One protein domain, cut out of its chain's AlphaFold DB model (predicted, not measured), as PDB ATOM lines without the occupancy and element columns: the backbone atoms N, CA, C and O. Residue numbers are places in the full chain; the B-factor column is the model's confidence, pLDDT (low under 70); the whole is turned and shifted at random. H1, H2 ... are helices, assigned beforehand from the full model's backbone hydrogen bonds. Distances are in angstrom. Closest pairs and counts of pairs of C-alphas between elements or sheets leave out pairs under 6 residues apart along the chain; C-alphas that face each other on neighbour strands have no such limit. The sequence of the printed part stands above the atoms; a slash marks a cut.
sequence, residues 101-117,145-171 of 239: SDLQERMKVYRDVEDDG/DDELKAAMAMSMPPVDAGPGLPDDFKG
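This is residues 101 to 117 and 145 to 171 of the 239 residues of the protein "Hypothetical protein" of Phaeomonas parva (UniProt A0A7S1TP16). Two helices, H1 and H2, slant past each other and run opposite ways, and after H2 a long tail with no named element, residues 155 to 171, loops out past Pro 163 and folds back toward H1. The tip of this loop makes one end of the long axis, and the cut end at Asp 145, just before H2, makes the other. The 44 printed residues hold two named helices, H1 then H2, and no named strand; the class is all helix. The whole is compact, with a radius of gyration of the C-alphas of 10.4 A, and elongated, with spans of 33 by 17 by 16 A.

Begin with H1, residues 101 to 115, and look at its residues 109 to 113: with these alone it touches H2, residues 146 to 154. The closest C-alphas of the two helices are those of Val 109 and Ala 153, 6.5 A apart. Their lines stand at a steep tilt of 41 degrees, and they run opposite ways. In H2 every O i to N i+4 pair is within hydrogen-bond range; in H1, 9 of 11 are.

Find C-alpha 101 at (147.471, 248.365, 119.578); from there H1 runs 19.7 A to C-alpha 115 at (148.250, 264.527, 130.891). Past the cut, H2 runs 12.3 A from C-alpha 146 to C-alpha 154, which you find at (160.479, 265.181, 120.759).

The two C-alphas farthest apart are those of Asp 145 and Pro 163, 33.2 A. Residues 118 to 144 are not printed, and C-alphas 117 and 145 are 12.8 A apart across the cut. The link from H1 to H2 is the link across the cut. In the B-factor column, find pLDDT under 70 at residues 116 to 117 and 145 to 157; the mean of the printed part is 78.1.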
ATOM      1  N   SER A 101     146.559 248.267 118.428       92.56
ATOM      2  CA  SER A 101     147.471 248.365 119.578       92.56
ATOM      3  C   SER A 101     148.788 249.063 119.236       92.56
ATOM      4  O   SER A 101     149.268 249.882 120.008       92.56
ATOM      5  N   ASP A 102     149.324 248.819 118.039       91.31
ATOM      6  CA  ASP A 102     150.545 249.465 117.559       91.31
ATOM      7  C   ASP A 102     150.372 250.980 117.380       91.31
ATOM      8  O   ASP A 102     151.295 251.746 117.644       91.31
ATOM      9  N   LEU A 103     149.198 251.428 116.926       91.06
ATOM     10  CA  LEU A 103     148.887 252.850 116.794       91.06
ATOM     11  C   LEU A 103     148.622 253.488 118.163       91.06
ATOM     12  O   LEU A 103     149.058 254.610 118.402       91.06
ATOM     13  N   GLN A 104     147.953 252.766 119.064       92.44
ATOM     14  CA  GLN A 104     147.733 253.212 120.439       92.44
ATOM     15  C   GLN A 104     149.056 253.439 121.165       92.44
ATOM     16  O   GLN A 104     149.233 254.493 121.756       92.44
ATOM     17  N   GLU A 105     150.013 252.515 121.078       89.69
ATOM     18  CA  GLU A 105     151.333 252.672 121.701       89.69
ATOM     19  C   GLU A 105     152.051 253.940 121.225       89.69
ATOM     20  O   GLU A 105     152.577 254.687 122.046       89.69
ATOM     21  N   ARG A 106     152.006 254.234 119.918       87.06
ATOM     22  CA  ARG A 106     152.613 255.451 119.353       87.06
ATOM     23  C   ARG A 106     151.911 256.727 119.823       87.06
ATOM     24  O   ARG A 106     152.577 257.679 120.210       87.06
ATOM     25  N   MET A 107     150.577 256.746 119.823       89.25
ATOM     26  CA  MET A 107     149.792 257.900 120.288       89.25
ATOM     27  C   MET A 107     149.897 258.120 121.799       89.25
ATOM     28  O   MET A 107     149.814 259.256 122.262       89.25
ATOM     29  N   LYS A 108     150.056 257.040 122.570       87.88
ATOM     30  CA  LYS A 108     150.077 257.078 124.031       87.88
ATOM     31  C   LYS A 108     151.231 257.925 124.556       87.88
ATOM     32  O   LYS A 108     151.026 258.678 125.494       87.88
ATOM     33  N   VAL A 109     152.388 257.881 123.895       84.50
ATOM     34  CA  VAL A 109     153.546 258.719 124.241       84.50
ATOM     35  C   VAL A 109     153.156 260.196 124.301       84.50
ATOM     36  O   VAL A 109     153.420 260.857 125.293       84.50
ATOM     37  N   TYR A 110     152.466 260.707 123.282       82.88
ATOM     38  CA  TYR A 110     152.065 262.117 123.223       82.88
ATOM     39  C   TYR A 110     150.888 262.461 124.143       82.88
ATOM     40  O   TYR A 110     150.739 263.620 124.523       82.88
ATOM     41  N   ARG A 111     150.051 261.475 124.490       86.50
ATOM     42  CA  ARG A 111     148.950 261.640 125.452       86.50
ATOM     43  C   ARG A 111     149.455 261.730 126.884       86.50
ATOM     44  O   ARG A 111     149.088 262.664 127.581       86.50
ATOM     45  N   ASP A 112     150.324 260.806 127.283       82.88
ATOM     46  CA  ASP A 112     150.866 260.752 128.642       82.88
ATOM     47  C   ASP A 112     151.658 262.041 128.961       82.88
ATOM     48  O   ASP A 112     151.564 262.566 130.062       82.88
ATOM     49  N   VAL A 113     152.370 262.620 127.981       75.25
ATOM     50  CA  VAL A 113     153.118 263.885 128.159       75.25
ATOM     51  C   VAL A 113     152.179 265.098 128.325       75.25
ATOM     52  O   VAL A 113     152.513 266.041 129.041       75.25
ATOM     53  N   GLU A 114     151.008 265.104 127.676       73.12
ATOM     54  CA  GLU A 114     149.999 266.158 127.872       73.12
ATOM     55  C   GLU A 114     149.309 266.029 129.234       73.12
ATOM     56  O   GLU A 114     149.184 267.026 129.941       73.12
ATOM     57  N   ASP A 115     148.913 264.810 129.612       71.94
ATOM     58  CA  ASP A 115     148.250 264.527 130.891       71.94
ATOM     59  C   ASP A 115     149.173 264.806 132.092       71.94
ATOM     60  O   ASP A 115     148.709 265.294 133.123       71.94
ATOM     61  N   ASP A 116     150.485 264.579 131.943       63.72
ATOM     62  CA  ASP A 116     151.506 264.944 132.936       63.72
ATOM     63  C   ASP A 116     151.747 266.476 133.011       63.72
ATOM     64  O   ASP A 116     152.536 266.944 133.830       63.72
ATOM     65  N   GLY A 117     151.077 267.288 132.180       57.22
ATOM     66  CA  GLY A 117     151.181 268.754 132.189       57.22
ATOM     67  C   GLY A 117     152.484 269.304 131.598       57.22
ATOM     68  O   GLY A 117     152.771 270.492 131.723       57.22
ATOM     69  N   ASP A 145     162.858 262.821 135.137       67.25
ATOM     70  CA  ASP A 145     162.857 264.272 134.971       67.25
ATOM     71  C   ASP A 145     161.957 264.672 133.788       67.25
ATOM     72  O   ASP A 145     162.066 264.103 132.696       67.25
ATOM     73  N   ASP A 146     161.010 265.581 134.015       60.41
ATOM     74  CA  ASP A 146     159.977 265.928 133.034       60.41
ATOM     75  C   ASP A 146     160.588 266.476 131.729       60.41
ATOM     76  O   ASP A 146     160.039 266.256 130.642       60.41
ATOM     77  N   GLU A 147     161.785 267.081 131.793       60.44
ATOM     78  CA  GLU A 147     162.543 267.488 130.605       60.44
ATOM     79  C   GLU A 147     163.043 266.276 129.807       60.44
ATOM     80  O   GLU A 147     163.085 266.326 128.575       60.44
ATOM     81  N   LEU A 148     163.364 265.159 130.467       63.91
ATOM     82  CA  LEU A 148     163.755 263.916 129.805       63.91
ATOM     83  C   LEU A 148     162.564 263.275 129.084       63.91
ATOM     84  O   LEU A 148     162.740 262.817 127.958       63.91
ATOM     85  N   LYS A 149     161.356 263.282 129.667       63.00
ATOM     86  CA  LYS A 149     160.134 262.792 128.995       63.00
ATOM     87  C   LYS A 149     159.753 263.660 127.793       63.00
ATOM     88  O   LYS A 149     159.478 263.118 126.722       63.00
ATOM     89  N   ALA A 150     159.798 264.987 127.936       63.41
ATOM     90  CA  ALA A 150     159.558 265.923 126.837       63.41
ATOM     91  C   ALA A 150     160.584 265.747 125.708       63.41
ATOM     92  O   ALA A 150     160.220 265.642 124.535       63.41
ATOM     93  N   ALA A 151     161.873 265.648 126.052       65.62
ATOM     94  CA  ALA A 151     162.937 265.392 125.089       65.62
ATOM     95  C   ALA A 151     162.781 264.020 124.416       65.62
ATOM     96  O   ALA A 151     163.049 263.886 123.223       65.62
ATOM     97  N   MET A 152     162.307 263.007 125.146       63.41
ATOM     98  CA  MET A 152     162.052 261.673 124.605       63.41
ATOM     99  C   MET A 152     160.866 261.677 123.634       63.41
ATOM    100  O   MET A 152     160.976 261.074 122.570       63.41
ATOM    101  N   ALA A 153     159.790 262.416 123.928       61.84
ATOM    102  CA  ALA A 153     158.660 262.620 123.017       61.84
ATOM    103  C   ALA A 153     159.055 263.406 121.752       61.84
ATOM    104  O   ALA A 153     158.656 263.040 120.648       61.84
ATOM    105  N   MET A 154     159.910 264.426 121.889       65.38
ATOM    106  CA  MET A 154     160.479 265.181 120.759       65.38
ATOM    107  C   MET A 154     161.496 264.372 119.939       65.38
ATOM    108  O   MET A 154     161.732 264.668 118.769       65.38
ATOM    109  N   SER A 155     162.108 263.351 120.542       65.56
ATOM    110  CA  SER A 155     163.052 262.436 119.893       65.56
ATOM    111  C   SER A 155     162.386 261.162 119.351       65.56
ATOM    112  O   SER A 155     163.074 260.333 118.744       65.56
ATOM    113  N   MET A 156     161.084 260.967 119.577       67.31
ATOM    114  CA  MET A 156     160.346 259.815 119.064       67.31
ATOM    115  C   MET A 156     160.055 259.974 117.566       67.31
ATOM    116  O   MET A 156     159.895 261.090 117.068       67.31
ATOM    117  N   PRO A 157     159.997 258.860 116.814       67.94
ATOM    118  CA  PRO A 157     159.579 258.909 115.424       67.94
ATOM    119  C   PRO A 157     158.118 259.382 115.337       67.94
ATOM    120  O   PRO A 157     157.334 259.067 116.237       67.94
ATOM    121  N   PRO A 158     157.730 260.060 114.241       76.19
ATOM    122  CA  PRO A 158     156.349 260.467 114.009       76.19
ATOM    123  C   PRO A 158     155.370 259.314 114.230       76.19
ATOM    124  O   PRO A 158     155.646 258.177 113.831       76.19
ATOM    125  N   VAL A 159     154.193 259.605 114.795       80.75
ATOM    126  CA  VAL A 159     153.147 258.595 115.032       80.75
ATOM    127  C   VAL A 159     152.751 257.879 113.730       80.75
ATOM    128  O   VAL A 159     152.307 256.728 113.782       80.75
ATOM    129  N   ASP A 160     152.898 258.535 112.565       83.88
ATOM    130  CA  ASP A 160     152.346 258.107 111.262       83.88
ATOM    131  C   ASP A 160     150.909 257.596 111.452       83.88
ATOM    132  O   ASP A 160     150.539 256.472 111.092       83.88
ATOM    133  N   ALA A 161     150.089 258.429 112.104       84.31
ATOM    134  CA  ALA A 161     148.697 258.102 112.379       84.31
ATOM    135  C   ALA A 161     147.888 257.964 111.085       84.31
ATOM    136  O   ALA A 161     146.890 257.245 111.051       84.31
ATOM    137  N   GLY A 162     148.316 258.622 110.006       87.75
ATOM    138  CA  GLY A 162     147.691 258.554 108.697       87.75
ATOM    139  C   GLY A 162     147.921 259.809 107.854       87.75
ATOM    140  O   GLY A 162     148.605 260.739 108.275       87.75
ATOM    141  N   PRO A 163     147.383 259.834 106.624       85.56
ATOM    142  CA  PRO A 163     147.654 260.906 105.676       85.56
ATOM    143  C   PRO A 163     147.038 262.240 106.122       85.56
ATOM    144  O   PRO A 163     145.826 262.335 106.329       85.56
ATOM    145  N   GLY A 164     147.874 263.281 106.182       84.56
ATOM    146  CA  GLY A 164     147.451 264.652 106.485       84.56
ATOM    147  C   GLY A 164     147.134 264.911 107.959       84.56
ATOM    148  O   GLY A 164     146.427 265.875 108.245       84.56
ATOM    149  N   LEU A 165     147.610 264.044 108.856       90.06
ATOM    150  CA  LEU A 165     147.544 264.228 110.304       90.06
ATOM    151  C   LEU A 165     148.870 264.794 110.837       90.06
ATOM    152  O   LEU A 165     149.904 264.524 110.221       90.06
ATOM    153  N   PRO A 166     148.844 265.536 111.959       87.56
ATOM    154  CA  PRO A 166     150.054 265.938 112.673       87.56
ATOM    155  C   PRO A 166     150.925 264.741 113.081       87.56
ATOM    156  O   PRO A 166     150.423 263.631 113.296       87.56
ATOM    157  N   ASP A 167     152.232 264.967 113.205       85.56
ATOM    158  CA  ASP A 167     153.190 263.922 113.588       85.56
ATOM    159  C   ASP A 167     153.018 263.480 115.050       85.56
ATOM    160  O   ASP A 167     153.305 262.327 115.372       85.56
ATOM    161  N   ASP A 168     152.491 264.362 115.897       86.12
ATOM    162  CA  ASP A 168     152.161 264.186 117.314       86.12
ATOM    163  C   ASP A 168     150.661 263.920 117.543       86.12
ATOM    164  O   ASP A 168     150.149 264.061 118.654       86.12
ATOM    165  N   PHE A 169     149.930 263.528 116.491       89.88
ATOM    166  CA  PHE A 169     148.479 263.394 116.547       89.88
ATOM    167  C   PHE A 169     148.012 262.414 117.631       89.88
ATOM    168  O   PHE A 169     148.294 261.215 117.589       89.88
ATOM    169  N   LYS A 170     147.187 262.919 118.551       89.50
ATOM    170  CA  LYS A 170     146.754 262.197 119.756       89.50
ATOM    171  C   LYS A 170     145.478 261.387 119.560       89.50
ATOM    172  O   LYS A 170     145.084 260.654 120.457       89.50
ATOM    173  N   GLY A 171     144.805 261.475 118.412       91.25
ATOM    174  CA  GLY A 171     143.534 260.770 118.183       91.25
ATOM    175  C   GLY A 171     142.285 261.577 118.548       91.25
ATOM    176  O   GLY A 171     141.207 260.996 118.667       91.25
TER     177      GLY A 171